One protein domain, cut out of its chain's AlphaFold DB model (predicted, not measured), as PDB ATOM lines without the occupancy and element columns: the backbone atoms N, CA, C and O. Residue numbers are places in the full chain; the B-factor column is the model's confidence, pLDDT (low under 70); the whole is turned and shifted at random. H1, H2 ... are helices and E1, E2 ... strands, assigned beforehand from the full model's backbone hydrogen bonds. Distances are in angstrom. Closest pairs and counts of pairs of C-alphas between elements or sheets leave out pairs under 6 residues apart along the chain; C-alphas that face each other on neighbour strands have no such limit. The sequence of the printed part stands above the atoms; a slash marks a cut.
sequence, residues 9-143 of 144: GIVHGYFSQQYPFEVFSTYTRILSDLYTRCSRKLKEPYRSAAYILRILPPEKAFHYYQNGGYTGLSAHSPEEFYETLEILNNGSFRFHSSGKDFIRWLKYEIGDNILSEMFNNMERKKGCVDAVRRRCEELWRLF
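AT A GLANCE: This is residues 9 to 143 of the 144 residues of an uncharacterized protein of Archaeoglobaceae archaeon (UniProt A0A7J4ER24). Four helices, H4, H6, H7 and H8, run side by side as a small bundle, with the strand hairpin E1 E2 along H4, H5 turned across one end and H3 at the other. From H3 the long helix H2 folds back as an arm, leading away from the bundle to tiny H1; residues 13 to 18 stick out at its far end. The printed part has 135 residues with eight named helices and two named strands, in the order H1 H2 H3 E1 E2 H4 H5 H6 H7 H8; the sheet, E1 - E2, is antiparallel and the class is mostly helix. The whole is compact, with a radius of gyration of the C-alphas of 16.2 A, and flat, spanning 50 by 43 by 20 A.

HOW THE PARTS SIT: H1, residues 9 to 12, is close to but not clearly touching H2, residues 20 to 39. H2 touches H3, residues 46 to 52, with its residues 35 to 39 alone; this helical hairpin has a shallow tilt of 26 degrees, and its closest C-alphas, of Ser 39 and Arg 47, are 4.7 A apart. E1, residues 62 to 66, and E2, residues 69 to 75, form an antiparallel hairpin; N 62 and O 75 are 2.8 A apart and N 71 and O 64 2.9 A, within hydrogen-bond range. The closest C-alphas of E2 and H4, residues 78 to 87, are those of Ala 75 and Phe 81, 4.9 A apart. Those of E1 and H5, residues 90 to 99, are of Gln 66 and Ser 92, 4.8 A apart. H6, residues 101 to 110, and H7, residues 113 to 120, form a helical hairpin at 2 degrees, with the C-alphas of Ile 103 and Ser 116 closest, at 4.9 A. The hub is H8, residues 125 to 143: it touches H4 (closest C-alphas Tyr 82 and Val 132, 5.7 A), H7 (Phe 119 and Cys 128, 6.4 A) and H3 (Ala 49 and Leu 139, 5.4 A), the last two with its residues 128 to 135 and 139 to 143 alone. Every O i to N i+4 pair is within hydrogen-bond range in H2, H3, H5 and H7, against 5 of 6 in H4 and H6 and 13 of 15 in H8; H1 is too short for such a pair.

IN THESE COORDINATES: C-alpha 9, where H1 begins, is at (100.093, 97.231, 150.361). H2 and H8 each measure 28.4 A from first to last C-alpha, E2 16.2 A and H4 14.7 A. H8 ends at C-alpha 143, (77.906, 74.343, 129.778).

THE WHOLE: The two C-alphas farthest apart, of Tyr 14 and Asn 121, are 51.1 A apart. The printed part has no cut, and no link is long. The model's confidence is low in residues 9 to 17, with pLDDT under 70.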
ATOM      1  N   GLY A   9     100.243  98.077 149.174       52.03
ATOM      2  CA  GLY A   9     100.093  97.231 150.361       52.03
ATOM      3  C   GLY A   9      99.883  97.942 151.712       52.03
ATOM      4  O   GLY A   9      99.337  97.311 152.614       52.03
ATOM      5  N   ILE A  10     100.267  99.214 151.892       53.12
ATOM      6  CA  ILE A  10     100.151  99.914 153.195       53.12
ATOM      7  C   ILE A  10      98.721 100.397 153.460       53.12
ATOM      8  O   ILE A  10      98.237 100.303 154.587       53.12
ATOM      9  N   VAL A  11      98.004 100.855 152.432       53.84
ATOM     10  CA  VAL A  11      96.622 101.343 152.603       53.84
ATOM     11  C   VAL A  11      95.637 100.212 152.907       53.84
ATOM     12  O   VAL A  11      94.635 100.431 153.586       53.84
ATOM     13  N   HIS A  12      95.950  98.981 152.490       52.03
ATOM     14  CA  HIS A  12      95.148  97.806 152.832       52.03
ATOM     15  C   HIS A  12      95.222  97.441 154.321       52.03
ATOM     16  O   HIS A  12      94.231  96.948 154.857       52.03
ATOM     17  N   GLY A  13      96.319  97.783 155.011       50.50
ATOM     18  CA  GLY A  13      96.435  97.627 156.465       50.50
ATOM     19  C   GLY A  13      95.511  98.553 157.272       50.50
ATOM     20  O   GLY A  13      95.277  98.301 158.450       50.50
ATOM     21  N   TYR A  14      94.962  99.606 156.651       53.75
ATOM     22  CA  TYR A  14      94.092 100.583 157.320       53.75
ATOM     23  C   TYR A  14      92.621 100.131 157.409       53.75
ATOM     24  O   TYR A  14      91.891 100.577 158.289       53.75
ATOM     25  N   PHE A  15      92.185  99.229 156.521       55.41
ATOM     26  CA  PHE A  15      90.797  98.738 156.450       55.41
ATOM     27  C   PHE A  15      90.656  97.239 156.753       55.41
ATOM     28  O   PHE A  15      89.561  96.777 157.064       55.41
ATOM     29  N   SER A  16      91.754  96.482 156.698       56.03
ATOM     30  CA  SER A  16      91.814  95.069 157.062       56.03
ATOM     31  C   SER A  16      93.103  94.804 157.834       56.03
ATOM     32  O   SER A  16      94.190  95.114 157.360       56.03
ATOM     33  N   GLN A  17      93.005  94.194 159.017       66.88
ATOM     34  CA  GLN A  17      94.178  93.771 159.801       66.88
ATOM     35  C   GLN A  17      94.887  92.541 159.198       66.88
ATOM     36  O   GLN A  17      95.825  92.013 159.790       66.88
ATOM     37  N   GLN A  18      94.422  92.043 158.051       70.00
ATOM     38  CA  GLN A  18      94.920  90.824 157.428       70.00
ATOM     39  C   GLN A  18      95.883  91.152 156.287       70.00
ATOM     40  O   GLN A  18      95.606  92.008 155.446       70.00
ATOM     41  N   TYR A  19      97.004  90.430 156.228       81.94
ATOM     42  CA  TYR A  19      97.956  90.550 155.127       81.94
ATOM     43  C   TYR A  19      97.292  90.181 153.785       81.94
ATOM     44  O   TYR A  19      96.505  89.233 153.749       81.94
ATOM     45  N   PRO A  20      97.625  90.854 152.664       84.12
ATOM     46  CA  PRO A  20      96.999  90.594 151.362       84.12
ATOM     47  C   PRO A  20      97.008  89.118 150.938       84.12
ATOM     48  O   PRO A  20      96.019  88.618 150.407       84.12
ATOM     49  N   PHE A  21      98.098  88.400 151.231       85.12
ATOM     50  CA  PHE A  21      98.201  86.965 150.967       85.12
ATOM     51  C   PHE A  21      97.183  86.140 151.767       85.12
ATOM     52  O   PHE A  21      96.569  85.236 151.212       85.12
ATOM     53  N   GLU A  22      96.949  86.475 153.039       88.06
ATOM     54  CA  GLU A  22      95.974  85.779 153.888       88.06
ATOM     55  C   GLU A  22      94.545  85.985 153.385       88.06
ATOM     56  O   GLU A  22      93.755  85.039 153.343       88.06
ATOM     57  N   VAL A  23      94.221  87.204 152.941       90.56
ATOM     58  CA  VAL A  23      92.914  87.515 152.347       90.56
ATOM     59  C   VAL A  23      92.719  86.725 151.054       90.56
ATOM     60  O   VAL A  23      91.703  86.049 150.895       90.56
ATOM     61  N   PHE A  24      93.711  86.745 150.159       90.00
ATOM     62  CA  PHE A  24      93.691  85.974 148.915       90.00
ATOM     63  C   PHE A  24      93.558  84.467 149.176       90.00
ATOM     64  O   PHE A  24      92.721  83.795 148.574       90.00
ATOM     65  N   SER A  25      94.345  83.938 150.110       92.81
ATOM     66  CA  SER A  25      94.348  82.524 150.476       92.81
ATOM     67  C   SER A  25      93.010  82.093 151.079       92.81
ATOM     68  O   SER A  25      92.452  81.061 150.709       92.81
ATOM     69  N   THR A  26      92.434  82.914 151.957       95.00
ATOM     70  CA  THR A  26      91.111  82.660 152.539       95.00
ATOM     71  C   THR A  26      90.024  82.681 151.468       95.00
ATOM     72  O   THR A  26      89.205  81.766 151.396       95.00
ATOM     73  N   TYR A  27      90.040  83.689 150.596       94.38
ATOM     74  CA  TYR A  27      89.071  83.830 149.515       94.38
ATOM     75  C   TYR A  27      89.105  82.640 148.546       94.38
ATOM     76  O   TYR A  27      88.076  82.025 148.271       94.38
ATOM     77  N   THR A  28      90.293  82.261 148.079       95.44
ATOM     78  CA  THR A  28      90.475  81.134 147.152       95.44
ATOM     79  C   THR A  28      90.096  79.791 147.775       95.44
ATOM     80  O   THR A  28      89.504  78.960 147.089       95.44
ATOM     81  N   ARG A  29      90.329  79.579 149.080       97.62
ATOM     82  CA  ARG A  29      89.815  78.399 149.803       97.62
ATOM     83  C   ARG A  29      88.294  78.340 149.805       97.62
ATOM     84  O   ARG A  29      87.733  77.285 149.511       97.62
ATOM     85  N   ILE A  30      87.637  79.461 150.111       97.69
ATOM     86  CA  ILE A  30      86.170  79.549 150.114       97.69
ATOM     87  C   ILE A  30      85.625  79.243 148.718       97.69
ATOM     88  O   ILE A  30      84.711  78.426 148.587       97.69
ATOM     89  N   LEU A  31      86.206  79.840 147.673       96.69
ATOM     90  CA  LEU A  31      85.811  79.544 146.299       96.69
ATOM     91  C   LEU A  31      86.023  78.067 145.963       96.69
ATOM     92  O   LEU A  31      85.099  77.415 145.491       96.69
ATOM     93  N   SER A  32      87.199  77.510 146.245       97.25
ATOM     94  CA  SER A  32      87.499  76.113 145.922       97.25
ATOM     95  C   SER A  32      86.517  75.133 146.580       97.25
ATOM     96  O   SER A  32      86.024  74.204 145.926       97.25
ATOM     97  N   ASP A  33      86.162  75.364 147.849       98.00
ATOM     98  CA  ASP A  33      85.142  74.581 148.555       98.00
ATOM     99  C   ASP A  33      83.755  74.755 147.920       98.00
ATOM    100  O   ASP A  33      83.066  73.762 147.670       98.00
ATOM    101  N   LEU A  34      83.363  75.985 147.573       97.38
ATOM    102  CA  LEU A  34      82.092  76.258 146.901       97.38
ATOM    103  C   LEU A  34      81.992  75.527 145.553       97.38
ATOM    104  O   LEU A  34      81.031  74.787 145.340       97.38
ATOM    105  N   TYR A  35      82.991  75.663 144.675       96.06
ATOM    106  CA  TYR A  35      83.046  74.956 143.386       96.06
ATOM    107  C   TYR A  35      82.968  73.435 143.579       96.06
ATOM    108  O   TYR A  35      82.214  72.737 142.892       96.06
ATOM    109  N   THR A  36      83.685  72.905 144.573       96.81
ATOM    110  CA  THR A  36      83.657  71.476 144.907       96.81
ATOM    111  C   THR A  36      82.272  71.023 145.379       96.81
ATOM    112  O   THR A  36      81.799  69.948 145.006       96.81
ATOM    113  N   ARG A  37      81.567  71.823 146.183       97.88
ATOM    114  CA  ARG A  37      80.207  71.492 146.635       97.88
ATOM    115  C   ARG A  37      79.187  71.594 145.510       97.88
ATOM    116  O   ARG A  37      78.339  70.708 145.406       97.88
ATOM    117  N   CYS A  38      79.282  72.622 144.671       96.81
ATOM    118  CA  CYS A  38      78.399  72.825 143.527       96.81
ATOM    119  C   CYS A  38      78.556  71.706 142.492       96.81
ATOM    120  O   CYS A  38      77.562  71.094 142.109       96.81
ATOM    121  N   SER A  39      79.790  71.351 142.115       97.25
ATOM    122  CA  SER A  39      80.055  70.249 141.171       97.25
ATOM    123  C   SER A  39      79.442  68.922 141.635       97.25
ATOM    124  O   SER A  39      78.835  68.211 140.839       97.25
ATOM    125  N   ARG A  40      79.483  68.611 142.940       97.00
ATOM    126  CA  ARG A  40      78.857  67.402 143.519       97.00
ATOM    127  C   ARG A  40      77.332  67.353 143.391       97.00
ATOM    128  O   ARG A  40      76.759  66.289 143.623       97.00
ATOM    129  N   LYS A  41      76.667  68.471 143.084       97.69
ATOM    130  CA  LYS A  41      75.218  68.532 142.833       97.69
ATOM    131  C   LYS A  41      74.857  68.294 141.369       97.69
ATOM    132  O   LYS A  41      73.691  68.044 141.076       97.69
ATOM    133  N   LEU A  42      75.834  68.358 140.470       97.75
ATOM    134  CA  LEU A  42      75.641  68.100 139.051       97.75
ATOM    135  C   LEU A  42      75.657  66.590 138.768       97.75
ATOM    136  O   LEU A  42      76.168  65.787 139.554       97.75
ATOM    137  N   LYS A  43      75.093  66.202 137.624       98.00
ATOM    138  CA  LYS A  43      75.223  64.847 137.069       98.00
ATOM    139  C   LYS A  43      76.432  64.790 136.137       98.00
ATOM    140  O   LYS A  43      76.888  65.822 135.652       98.00
ATOM    141  N   GLU A  44      76.945  63.596 135.868       97.38
ATOM    142  CA  GLU A  44      77.949  63.438 134.811       97.38
ATOM    143  C   GLU A  44      77.353  63.784 133.432       97.38
ATOM    144  O   GLU A  44      76.161  63.534 133.221       97.38
ATOM    145  N   PRO A  45      78.144  64.354 132.501       97.06
ATOM    146  CA  PRO A  45      79.576  64.693 132.620       97.06
ATOM    147  C   PRO A  45      79.872  66.051 133.298       97.06
ATOM    148  O   PRO A  45      81.023  66.358 133.606       97.06
ATOM    149  N   TYR A  46      78.843  66.864 133.556       98.06
ATOM    150  CA  TYR A  46      78.951  68.219 134.116       98.06
ATOM    151  C   TYR A  46      79.631  68.255 135.486       98.06
ATOM    152  O   TYR A  46      80.372  69.187 135.789       98.06
ATOM    153  N   ARG A  47      79.398  67.235 136.322       97.94
ATOM    154  CA  ARG A  47      80.061  67.095 137.624       97.94
ATOM    155  C   ARG A  47      81.576  67.028 137.480       97.94
ATOM    156  O   ARG A  47      82.263  67.807 138.140       97.94
ATOM    157  N   SER A  48      82.087  66.124 136.644       97.69
ATOM    158  CA  SER A  48      83.530  66.004 136.414       97.69
ATOM    159  C   SER A  48      84.104  67.276 135.796       97.69
ATOM    160  O   SER A  48      85.136  67.756 136.252       97.69
ATOM    161  N   ALA A  49      83.407  67.868 134.823       98.19
ATOM    162  CA  ALA A  49      83.856  69.092 134.170       98.19
ATOM    163  C   ALA A  49      83.958  70.279 135.137       98.19
ATOM    164  O   ALA A  49      85.014  70.896 135.239       98.19
ATOM    165  N   ALA A  50      82.910  70.538 135.925       98.00
ATOM    166  CA  ALA A  50      82.917  71.601 136.929       98.00
ATOM    167  C   ALA A  50      83.958  71.361 138.032       98.00
ATOM    168  O   ALA A  50      84.498  72.312 138.590       98.00
ATOM    169  N   TYR A  51      84.234  70.097 138.374       98.12
ATOM    170  CA  TYR A  51      85.295  69.773 139.322       98.12
ATOM    171  C   TYR A  51      86.677  70.061 138.731       98.12
ATOM    172  O   TYR A  51      87.500  70.657 139.415       98.12
ATOM    173  N   ILE A  52      86.941  69.679 137.479       98.50
ATOM    174  CA  ILE A  52      88.236  69.911 136.819       98.50
ATOM    175  C   ILE A  52      88.509  71.412 136.650       98.50
ATOM    176  O   ILE A  52      89.587  71.862 137.016       98.50
ATOM    177  N   LEU A  53      87.525  72.186 136.182       97.88
ATOM    178  CA  LEU A  53      87.640  73.630 135.912       97.88
ATOM    179  C   LEU A  53      87.621  74.514 137.176       97.88
ATOM    180  O   LEU A  53      87.519  75.735 137.098       97.88
ATOM    181  N   ARG A  54      87.653  73.921 138.373       97.62
ATOM    182  CA  ARG A  54      87.593  74.691 139.620       97.62
ATOM    183  C   ARG A  54      88.890  75.453 139.879       97.62
ATOM    184  O   ARG A  54      89.976  75.019 139.503       97.62
ATOM    185  N   ILE A  55      88.771  76.507 140.679       97.69
ATOM    186  CA  ILE A  55      89.917  77.158 141.311       97.69
ATOM    187  C   ILE A  55      90.408  76.357 142.529       97.69
ATOM    188  O   ILE A  55      89.616  75.801 143.302       97.69
ATOM    189  N   LEU A  56      91.722  76.300 142.714       98.25
ATOM    190  CA  LEU A  56      92.425  75.663 143.820       98.25
ATOM    191  C   LEU A  56      92.998  76.715 144.782       98.25
ATOM    192  O   LEU A  56      93.447  77.781 144.351       98.25
ATOM    193  N   PRO A  57      93.031  76.431 146.093       97.69
ATOM    194  CA  PRO A  57      93.696  77.306 147.047       97.69
ATOM    195  C   PRO A  57      95.227  77.249 146.877       97.69
ATOM    196  O   PRO A  57      95.729  76.305 146.260       97.69
ATOM    197  N   PRO A  58      95.987  78.207 147.445       96.69
ATOM    198  CA  PRO A  58      97.438  78.287 147.285       96.69
ATOM    199  C   PRO A  58      98.161  76.984 147.605       96.69
ATOM    200  O   PRO A  58      98.979  76.549 146.815       96.69
ATOM    201  N   GLU A  59      97.796  76.290 148.683       95.94
ATOM    202  CA  GLU A  59      98.420  75.018 149.070       95.94
ATOM    203  C   GLU A  59      98.262  73.871 148.052       95.94
ATOM    204  O   GLU A  59      98.921  72.843 148.193       95.94
ATOM    205  N   LYS A  60      97.390  74.026 147.047       98.06
ATOM    206  CA  LYS A  60      97.158  73.055 145.965       98.06
ATOM    207  C   LYS A  60      97.456  73.617 144.576       98.06
ATOM    208  O   LYS A  60      97.312  72.900 143.587       98.06
ATOM    209  N   ALA A  61      97.823  74.890 144.474       98.12
ATOM    210  CA  ALA A  61      98.147  75.519 143.205       98.12
ATOM    211  C   ALA A  61      99.447  74.940 142.630       98.12
ATOM    212  O   ALA A  61     100.310  74.439 143.357       98.12
ATOM    213  N   PHE A  62      99.609  75.018 141.313       98.38
ATOM    214  CA  PHE A  62     100.891  74.712 140.701       98.38
ATOM    215  C   PHE A  62     101.821  75.904 140.883       98.38
ATOM    216  O   PHE A  62     101.591  76.955 140.294       98.38
ATOM    217  N   HIS A  63     102.884  75.745 141.662       97.75
ATOM    218  CA  HIS A  63     103.907  76.773 141.837       97.75
ATOM    219  C   HIS A  63     105.105  76.474 140.937       97.75
ATOM    220  O   HIS A  63     105.697  75.398 141.027       97.75
ATOM    221  N   TYR A  64     105.485  77.428 140.088       97.62
ATOM    222  CA  TYR A  64     106.603  77.240 139.172       97.62
ATOM    223  C   TYR A  64     107.941  77.554 139.849       97.62
ATOM    224  O   TYR A  64     108.119  78.595 140.482       97.62
ATOM    225  N   TYR A  65     108.917  76.671 139.661       95.88
ATOM    226  CA  TYR A  65     110.273  76.785 140.181       95.88
ATOM    227  C   TYR A  65     111.308  76.678 139.058       95.88
ATOM    228  O   TYR A  65     111.097  76.049 138.016       95.88
ATOM    229  N   GLN A  66     112.459  77.303 139.276       91.19
ATOM    230  CA  GLN A  66     113.637  77.177 138.430       91.19
ATOM    231  C   GLN A  66     114.895  77.352 139.279       91.19
ATOM    232  O   GLN A  66     114.986  78.289 140.066       91.19
ATOM    233  N   ASN A  67     115.883  76.468 139.108       89.00
ATOM    234  CA  ASN A  67     117.169  76.532 139.819       89.00
ATOM    235  C   ASN A  67     117.027  76.663 141.353       89.00
ATOM    236  O   ASN A  67     117.806  77.361 141.992       89.00
ATOM    237  N   GLY A  68     116.014  76.015 141.939       85.12
ATOM    238  CA  GLY A  68     115.751  76.043 143.383       85.12
ATOM    239  C   GLY A  68     114.967  77.260 143.890       85.12
ATOM    240  O   GLY A  68     114.682  77.319 145.082       85.12
ATOM    241  N   GLY A  69     114.587  78.203 143.021       93.25
ATOM    242  CA  GLY A  69     113.798  79.386 143.381       93.25
ATOM    243  C   GLY A  69     112.406  79.395 142.751       93.25
ATOM    244  O   GLY A  69     112.224  78.917 141.630       93.25
ATOM    245  N   TYR A  70     111.429  79.948 143.472       94.31
ATOM    246  CA  TYR A  70     110.091  80.229 142.948       94.31
ATOM    247  C   TYR A  70     110.170  81.318 141.869       94.31
ATOM    248  O   TYR A  70     110.858  82.321 142.052       94.31
ATOM    249  N   THR A  71     109.478  81.136 140.745       93.88
ATOM    250  CA  THR A  71     109.563  82.063 139.599       93.88
ATOM    251  C   THR A  71     108.627  83.266 139.709       93.88
ATOM    252  O   THR A  71     108.656  84.132 138.839       93.88
ATOM    253  N   GLY A  72     107.781  83.325 140.741       93.00
ATOM    254  CA  GLY A  72     106.721  84.330 140.847       93.00
ATOM    255  C   GLY A  72     105.409  83.920 140.174       93.00
ATOM    256  O   GLY A  72     104.404  84.593 140.383       93.00
ATOM    257  N   LEU A  73     105.391  82.816 139.418       95.88
ATOM    258  CA  LEU A  73     104.209  82.328 138.709       95.88
ATOM    259  C   LEU A  73     103.559  81.161 139.449       95.88
ATOM    260  O   LEU A  73     104.244  80.229 139.878       95.88
ATOM    261  N   SER A  74     102.231  81.180 139.526       97.38
ATOM    262  CA  SER A  74     101.419  80.065 140.010       97.38
ATOM    263  C   SER A  74     100.163  79.902 139.168       97.38
ATOM    264  O   SER A  74      99.681  80.886 138.618       97.38
ATOM    265  N   ALA A  75      99.641  78.681 139.097       98.31
ATOM    266  CA  ALA A  75      98.362  78.380 138.468       98.31
ATOM    267  C   ALA A  75      97.402  77.730 139.467       98.31
ATOM    268  O   ALA A  75      97.694  76.678 140.039       98.31
ATOM    269  N   HIS A  76      96.243  78.349 139.653       98.25
ATOM    270  CA  HIS A  76      95.186  77.899 140.549       98.25
ATOM    271  C   HIS A  76      94.064  77.152 139.823       98.25
ATOM    272  O   HIS A  76      93.232  76.539 140.481       98.25
ATOM    273  N   SER A  77      94.027  77.149 138.493       98.38
ATOM    274  CA  SER A  77      93.055  76.383 137.705       98.38
ATOM    275  C   SER A  77      93.693  75.855 136.413       98.38
ATOM    276  O   SER A  77      94.822  76.243 136.089       98.38
ATOM    277  N   PRO A  78      93.016  74.973 135.653       98.19
ATOM    278  CA  PRO A  78      93.477  74.574 134.325       98.19
ATOM    279  C   PRO A  78      93.622  75.750 133.348       98.19
ATOM    280  O   PRO A  78      94.542  75.748 132.534       98.19
ATOM    281  N   GLU A  79      92.761  76.765 133.433       97.69
ATOM    282  CA  GLU A  79      92.864  77.981 132.619       97.69
ATOM    283  C   GLU A  79      94.099  78.800 132.983       97.69
ATOM    284  O   GLU A  79      94.901  79.108 132.103       97.69
ATOM    285  N   GLU A  80      94.326  79.064 134.273       98.31
ATOM    286  CA  GLU A  80      95.552  79.742 134.706       98.31
ATOM    287  C   GLU A  80      96.795  78.917 134.349       98.31
ATOM    288  O   GLU A  80      97.846  79.469 134.025       98.31
ATOM    289  N   PHE A  81      96.697  77.584 134.369       98.44
ATOM    290  CA  PHE A  81      97.784  76.705 133.947       98.44
ATOM    291  C   PHE A  81      98.071  76.848 132.452       98.44
ATOM    292  O   PHE A  81      99.235  76.882 132.071       98.44
ATOM    293  N   TYR A  82      97.049  76.984 131.605       98.19
ATOM    294  CA  TYR A  82      97.228  77.325 130.193       98.19
ATOM    295  C   TYR A  82      97.964  78.665 130.034       98.19
ATOM    296  O   TYR A  82      99.021  78.699 129.399       98.19
ATOM    297  N   GLU A  83      97.463  79.729 130.664       97.88
ATOM    298  CA  GLU A  83      98.016  81.086 130.545       97.88
ATOM    299  C   GLU A  83      99.470  81.161 131.037       97.88
ATOM    300  O   GLU A  83     100.371  81.660 130.356       97.88
ATOM    301  N   THR A  84      99.734  80.605 132.219       97.81
ATOM    302  CA  THR A  84     101.080  80.598 132.802       97.81
ATOM    303  C   THR A  84     102.030  79.699 132.026       97.81
ATOM    304  O   THR A  84     103.203  80.051 131.862       97.81
ATOM    305  N   LEU A  85     101.553  78.576 131.477       96.69
ATOM    306  CA  LEU A  85     102.366  77.722 130.624       96.69
ATOM    307  C   LEU A  85     102.769  78.450 129.341       96.69
ATOM    308  O   LEU A  85     103.900  78.257 128.909       96.69
ATOM    309  N   GLU A  86     101.951  79.328 128.753       96.25
ATOM    310  CA  GLU A  86     102.347  80.114 127.571       96.25
ATOM    311  C   GLU A  86     103.571  80.995 127.842       96.25
ATOM    312  O   GLU A  86     104.542  80.959 127.077       96.25
ATOM    313  N   ILE A  87     103.592  81.688 128.980       96.12
ATOM    314  CA  ILE A  87     104.672  82.618 129.351       96.12
ATOM    315  C   ILE A  87     105.844  81.951 130.088       96.12
ATOM    316  O   ILE A  87     106.912  82.551 130.228       96.12
ATOM    317  N   LEU A  88     105.693  80.697 130.526       95.88
ATOM    318  CA  LEU A  88     106.714  79.984 131.294       95.88
ATOM    319  C   LEU A  88     108.048  79.890 130.544       95.88
ATOM    320  O   LEU A  88     108.115  79.468 129.389       95.88
ATOM    321  N   ASN A  89     109.159  80.194 131.207       93.75
ATOM    322  CA  ASN A  89     110.462  80.032 130.571       93.75
ATOM    323  C   ASN A  89     110.801  78.542 130.321       93.75
ATOM    324  O   ASN A  89     110.401  77.645 131.067       93.75
ATOM    325  N   ASN A  90     111.597  78.264 129.283       94.38
ATOM    326  CA  ASN A  90     111.945  76.889 128.895       94.38
ATOM    327  C   ASN A  90     112.737  76.117 129.968       94.38
ATOM    328  O   ASN A  90     112.711  74.888 129.975       94.38
ATOM    329  N   GLY A  91     113.466  76.813 130.846       94.81
ATOM    330  CA  GLY A  91     114.204  76.185 131.942       94.81
ATOM    331  C   GLY A  91     113.263  75.603 132.992       94.81
ATOM    332  O   GLY A  91     113.370  74.422 133.308       94.81
ATOM    333  N   SER A  92     112.301  76.402 133.456       96.19
ATOM    334  CA  SER A  92     111.260  75.964 134.392       96.19
ATOM    335  C   SER A  92     110.362  74.888 133.774       96.19
ATOM    336  O   SER A  92     110.098  73.873 134.416       96.19
ATOM    337  N   PHE A  93     109.996  75.021 132.489       96.12
ATOM    338  CA  PHE A  93     109.268  73.967 131.777       96.12
ATOM    339  C   PHE A  93     110.013  72.627 131.826       96.12
ATOM    340  O   PHE A  93     109.449  71.618 132.238       96.12
ATOM    341  N   ARG A  94     111.299  72.603 131.443       94.75
ATOM    342  CA  ARG A  94     112.099  71.368 131.460       94.75
ATOM    343  C   ARG A  94     112.267  70.800 132.863       94.75
ATOM    344  O   ARG A  94     112.228  69.580 133.009       94.75
ATOM    345  N   PHE A  95     112.452  71.660 133.861       94.62
ATOM    346  CA  PHE A  95     112.575  71.261 135.260       94.62
ATOM    347  C   PHE A  95     111.340  70.470 135.715       94.62
ATOM    348  O   PHE A  95     111.461  69.305 136.091       94.62
ATOM    349  N   HIS A  96     110.149  71.048 135.555       95.75
ATOM    350  CA  HIS A  96     108.900  70.409 135.967       95.75
ATOM    351  C   HIS A  96     108.500  69.214 135.101       95.75
ATOM    352  O   HIS A  96     108.007  68.213 135.627       95.75
ATOM    353  N   SER A  97     108.747  69.271 133.788       94.25
ATOM    354  CA  SER A  97     108.511  68.132 132.895       94.25
ATOM    355  C   SER A  97     109.382  66.933 133.279       94.25
ATOM    356  O   SER A  97     108.871  65.820 133.389       94.25
ATOM    357  N   SER A  98     110.671  67.152 133.566       91.94
ATOM    358  CA  SER A  98     111.592  66.081 133.987       91.94
ATOM    359  C   SER A  98     111.213  65.509 135.355       91.94
ATOM    360  O   SER A  98     111.283  64.299 135.564       91.94
ATOM    361  N   GLY A  99     110.756  66.368 136.272       91.25
ATOM    362  CA  GLY A  99     110.246  65.974 137.588       91.25
ATOM    363  C   GLY A  99     108.898  65.247 137.555       91.25
ATOM    364  O   GLY A  99     108.524  64.628 138.554       91.25
ATOM    365  N   LYS A 100     108.192  65.261 136.413       95.00
ATOM    366  CA  LYS A 100     106.791  64.829 136.244       95.00
ATOM    367  C   LYS A 100     105.799  65.622 137.102       95.00
ATOM    368  O   LYS A 100     104.726  65.117 137.434       95.00
ATOM    369  N   ASP A 101     106.135  66.860 137.447       96.44
ATOM    370  CA  ASP A 101     105.337  67.682 138.359       96.44
ATOM    371  C   ASP A 101     103.997  68.063 137.732       96.44
ATOM    372  O   ASP A 101     102.963  67.929 138.381       96.44
ATOM    373  N   PHE A 102     103.995  68.433 136.445       97.50
ATOM    374  CA  PHE A 102     102.765  68.729 135.700       97.50
ATOM    375  C   PHE A 102     101.789  67.552 135.727       97.50
ATOM    376  O   PHE A 102     100.623  67.716 136.059       97.50
ATOM    377  N   ILE A 103     102.286  66.347 135.438       97.44
ATOM    378  CA  ILE A 103     101.478  65.121 135.403       97.44
ATOM    379  C   ILE A 103     100.892  64.836 136.792       97.44
ATOM    380  O   ILE A 103      99.701  64.559 136.914       97.44
ATOM    381  N   ARG A 104     101.706  64.931 137.855       98.12
ATOM    382  CA  ARG A 104     101.226  64.718 139.230       98.12
ATOM    383  C   ARG A 104     100.147  65.726 139.607       98.12
ATOM    384  O   ARG A 104      99.118  65.321 140.138       98.12
ATOM    385  N   TRP A 105     100.362  67.003 139.320       98.56
ATOM    386  CA  TRP A 105      99.409  68.052 139.662       98.56
ATOM    387  C   TRP A 105      98.087  67.909 138.897       98.56
ATOM    388  O   TRP A 105      97.022  67.897 139.512       98.56
ATOM    389  N   LEU A 106      98.143  67.678 137.580       98.38
ATOM    390  CA  LEU A 106      96.953  67.437 136.756       98.38
ATOM    391  C   LEU A 106      96.145  66.230 137.256       98.38
ATOM    392  O   LEU A 106      94.919  66.284 137.347       98.38
ATOM    393  N   LYS A 107      96.829  65.148 137.639       98.12
ATOM    394  CA  LYS A 107      96.183  63.925 138.120       98.12
ATOM    395  C   LYS A 107      95.591  64.057 139.521       98.12
ATOM    396  O   LYS A 107      94.467  63.619 139.743       98.12
ATOM    397  N   TYR A 108      96.358  64.580 140.475       98.19
ATOM    398  CA  TYR A 108      96.013  64.488 141.897       98.19
ATOM    399  C   TYR A 108      95.387  65.764 142.452       98.19
ATOM    400  O   TYR A 108      94.473  65.668 143.268       98.19
ATOM    401  N   GLU A 109      95.818  66.937 141.984       98.25
ATOM    402  CA  GLU A 109      95.249  68.209 142.432       98.25
ATOM    403  C   GLU A 109      94.079  68.629 141.548       98.25
ATOM    404  O   GLU A 109      93.004  68.907 142.069       98.25
ATOM    405  N   ILE A 110      94.214  68.599 140.220       98.25
ATOM    406  CA  ILE A 110      93.097  68.926 139.318       98.25
ATOM    407  C   ILE A 110      92.096  67.767 139.231       98.25
ATOM    408  O   ILE A 110      90.890  67.991 139.352       98.25
ATOM    409  N   GLY A 111      92.578  66.529 139.110       97.81
ATOM    410  CA  GLY A 111      91.733  65.344 138.934       97.81
ATOM    411  C   GLY A 111      91.444  65.000 137.469       97.81
ATOM    412  O   GLY A 111      90.544  64.206 137.201       97.81
ATOM    413  N   ASP A 112      92.186  65.579 136.519       98.12
ATOM    414  CA  ASP A 112      92.027  65.308 135.090       98.12
ATOM    415  C   ASP A 112      93.017  64.234 134.620       98.12
ATOM    416  O   ASP A 112      94.145  64.509 134.197       98.12
ATOM    417  N   ASN A 113      92.578  62.975 134.690       97.19
ATOM    418  CA  ASN A 113      93.371  61.839 134.216       97.19
ATOM    419  C   ASN A 113      93.640  61.907 132.705       97.19
ATOM    420  O   ASN A 113      94.716  61.503 132.272       97.19
ATOM    421  N   ILE A 114      92.707  62.454 131.916       96.50
ATOM    422  CA  ILE A 114      92.845  62.541 130.456       96.50
ATOM    423  C   ILE A 114      93.984  63.502 130.118       96.50
ATOM    424  O   ILE A 114      94.918  63.136 129.404       96.50
ATOM    425  N   LEU A 115      93.966  64.708 130.692       96.75
ATOM    426  CA  LEU A 115      95.019  65.696 130.451       96.75
ATOM    427  C   LEU A 115      96.376  65.238 131.006       96.75
ATOM    428  O   LEU A 115      97.407  65.423 130.358       96.75
ATOM    429  N   SER A 116      96.384  64.573 132.164       97.06
ATOM    430  CA  SER A 116      97.589  63.952 132.725       97.06
ATOM    431  C   SER A 116      98.209  62.915 131.775       97.06
ATOM    432  O   SER A 116      99.429  62.882 131.608       97.06
ATOM    433  N   GLU A 117      97.400  62.049 131.161       95.62
ATOM    434  CA  GLU A 117      97.871  61.039 130.204       95.62
ATOM    435  C   GLU A 117      98.360  61.668 128.897       95.62
ATOM    436  O   GLU A 117      99.392  61.255 128.363       95.62
ATOM    437  N   MET A 118      97.684  62.714 128.414       93.81
ATOM    438  CA  MET A 118      98.137  63.498 127.263       93.81
ATOM    439  C   MET A 118      99.540  64.069 127.501       93.81
ATOM    440  O   MET A 118     100.411  63.925 126.645       93.81
ATOM    441  N   PHE A 119      99.793  64.640 128.683       93.56
ATOM    442  CA  PHE A 119     101.106  65.183 129.049       93.56
ATOM    443  C   PHE A 119     102.210  64.120 129.095       93.56
ATOM    444  O   PHE A 119     103.353  64.423 128.765       93.56
ATOM    445  N   ASN A 120     101.888  62.873 129.449       88.19
ATOM    446  CA  ASN A 120     102.872  61.788 129.494       88.19
ATOM    447  C   ASN A 120     103.453  61.442 128.108       88.19
ATOM    448  O   ASN A 120     104.542  60.883 128.022       88.19
ATOM    449  N   ASN A 121     102.745  61.799 127.033       84.50
ATOM    450  CA  ASN A 121     103.151  61.551 125.649       84.50
ATOM    451  C   ASN A 121     103.721  62.800 124.949       84.50
ATOM    452  O   ASN A 121     103.967  62.771 123.742       84.50
ATOM    453  N   MET A 122     103.901  63.916 125.667       87.56
ATOM    454  CA  MET A 122     104.300  65.199 125.083       87.56
ATOM    455  C   MET A 122     105.636  65.692 125.627       87.56
ATOM    456  O   MET A 122     105.814  65.883 126.824       87.56
ATOM    457  N   GLU A 123     106.559  65.997 124.717       80.62
ATOM    458  CA  GLU A 123     107.879  66.541 125.072       80.62
ATOM    459  C   GLU A 123     107.984  68.055 124.842       80.62
ATOM    460  O   GLU A 123     108.827  68.742 125.421       80.62
ATOM    461  N   ARG A 124     107.137  68.602 123.961       92.19
ATOM    462  CA  ARG A 124     107.230  69.995 123.512       92.19
ATOM    463  C   ARG A 124     106.229  70.871 124.247       92.19
ATOM    464  O   ARG A 124     105.026  70.654 124.134       92.19
ATOM    465  N   LYS A 125     106.729  71.955 124.849       94.75
ATOM    466  CA  LYS A 125     105.936  72.998 125.522       94.75
ATOM    467  C   LYS A 125     104.707  73.438 124.721       94.75
ATOM    468  O   LYS A 125     103.613  73.474 125.264       94.75
ATOM    469  N   LYS A 126     104.872  73.714 123.422       95.38
ATOM    470  CA  LYS A 126     103.762  74.118 122.542       95.38
ATOM    471  C   LYS A 126     102.642  73.070 122.487       95.38
ATOM    472  O   LYS A 126     101.478  73.434 122.549       95.38
ATOM    473  N   GLY A 127     102.993  71.784 122.417       95.75
ATOM    474  CA  GLY A 127     102.011  70.698 122.429       95.75
ATOM    475  C   GLY A 127     101.254  70.620 123.753       95.75
ATOM    476  O   GLY A 127     100.039  70.461 123.743       95.75
ATOM    477  N   CYS A 128     101.949  70.822 124.875       96.50
ATOM    478  CA  CYS A 128     101.326  70.898 126.196       96.50
ATOM    479  C   CYS A 128     100.349  72.080 126.301       96.50
ATOM    480  O   CYS A 128      99.223  71.886 126.738       96.50
ATOM    481  N   VAL A 129     100.740  73.278 125.849       97.69
ATOM    482  CA  VAL A 129      99.858  74.463 125.816       97.69
ATOM    483  C   VAL A 129      98.591  74.177 125.008       97.69
ATOM    484  O   VAL A 129      97.484  74.378 125.502       97.69
ATOM    485  N   ASP A 130      98.745  73.651 123.790       97.31
ATOM    486  CA  ASP A 130      97.610  73.311 122.928       97.31
ATOM    487  C   ASP A 130      96.703  72.239 123.553       97.31
ATOM    488  O   ASP A 130      95.484  72.295 123.385       97.31
ATOM    489  N   ALA A 131      97.273  71.278 124.284       97.50
ATOM    490  CA  ALA A 131      96.524  70.241 124.983       97.50
ATOM    491  C   ALA A 131      95.665  70.805 126.117       97.50
ATOM    492  O   ALA A 131      94.485  70.467 126.194       97.50
ATOM    493  N   VAL A 132      96.226  71.679 126.964       98.12
ATOM    494  CA  VAL A 132      95.471  72.311 128.058       98.12
ATOM    495  C   VAL A 132      94.353  73.175 127.486       98.12
ATOM    496  O   VAL A 132      93.205  73.015 127.884       98.12
ATOM    497  N   ARG A 133      94.658  74.017 126.488       98.19
ATOM    498  CA  ARG A 133      93.667  74.885 125.840       98.19
ATOM    499  C   ARG A 133      92.479  74.095 125.293       98.19
ATOM    500  O   ARG A 133      91.341  74.379 125.654       98.19
ATOM    501  N   ARG A 134      92.738  73.068 124.471       97.94
ATOM    502  CA  ARG A 134      91.676  72.213 123.911       97.94
ATOM    503  C   ARG A 134      90.873  71.529 125.005       97.94
ATOM    504  O   ARG A 134      89.656  71.459 124.906       97.94
ATOM    505  N   ARG A 135      91.547  71.052 126.053       97.81
ATOM    506  CA  ARG A 135      90.872  70.399 127.166       97.81
ATOM    507  C   ARG A 135      89.930  71.352 127.899       97.81
ATOM    508  O   ARG A 135      88.801  70.967 128.181       97.81
ATOM    509  N   CYS A 136      90.351  72.588 128.162       98.06
ATOM    510  CA  CYS A 136      89.482  73.607 128.753       98.06
ATOM    511  C   CYS A 136      88.285  73.917 127.840       98.06
ATOM    512  O   CYS A 136      87.152  73.908 128.312       98.06
ATOM    513  N   GLU A 137      88.509  74.117 126.535       98.19
ATOM    514  CA  GLU A 137      87.438  74.349 125.549       98.19
ATOM    515  C   GLU A 137      86.419  73.191 125.521       98.19
ATOM    516  O   GLU A 137      85.212  73.424 125.525       98.19
ATOM    517  N   GLU A 138      86.880  71.936 125.528       98.12
ATOM    518  CA  GLU A 138      86.020  70.745 125.572       98.12
ATOM    519  C   GLU A 138      85.140  70.698 126.824       98.12
ATOM    520  O   GLU A 138      83.966  70.335 126.740       98.12
ATOM    521  N   LEU A 139      85.702  71.040 127.985       98.06
ATOM    522  CA  LEU A 139      84.979  71.017 129.253       98.06
ATOM    523  C   LEU A 139      83.974  72.170 129.350       98.06
ATOM    524  O   LEU A 139      82.864  71.952 129.835       98.06
ATOM    525  N   TRP A 140      84.325  73.362 128.861       97.69
ATOM    526  CA  TRP A 140      83.425  74.518 128.850       97.69
ATOM    527  C   TRP A 140      82.241  74.346 127.901       97.69
ATOM    528  O   TRP A 140      81.129  74.710 128.272       97.69
ATOM    529  N   ARG A 141      82.430  73.682 126.752       97.88
ATOM    530  CA  ARG A 141      81.341  73.332 125.819       97.88
ATOM    531  C   ARG A 141      80.233  72.483 126.430       97.88
ATOM    532  O   ARG A 141      79.152  72.400 125.864       97.88
ATOM    533  N   LEU A 142      80.481  71.824 127.562       97.31
ATOM    534  CA  LEU A 142      79.420  71.112 128.268       97.31
ATOM    535  C   LEU A 142      78.397  72.077 128.878       97.31
ATOM    536  O   LEU A 142      77.282  71.647 129.129       97.31
ATOM    537  N   PHE A 143      78.752  73.340 129.124       94.25
ATOM    538  CA  PHE A 143      77.906  74.343 129.778       94.25
ATOM    539  C   PHE A 143      77.317  75.391 128.818       94.25
ATOM    540  O   PHE A 143      76.635  76.303 129.286       94.25
TER     541      PHE A 143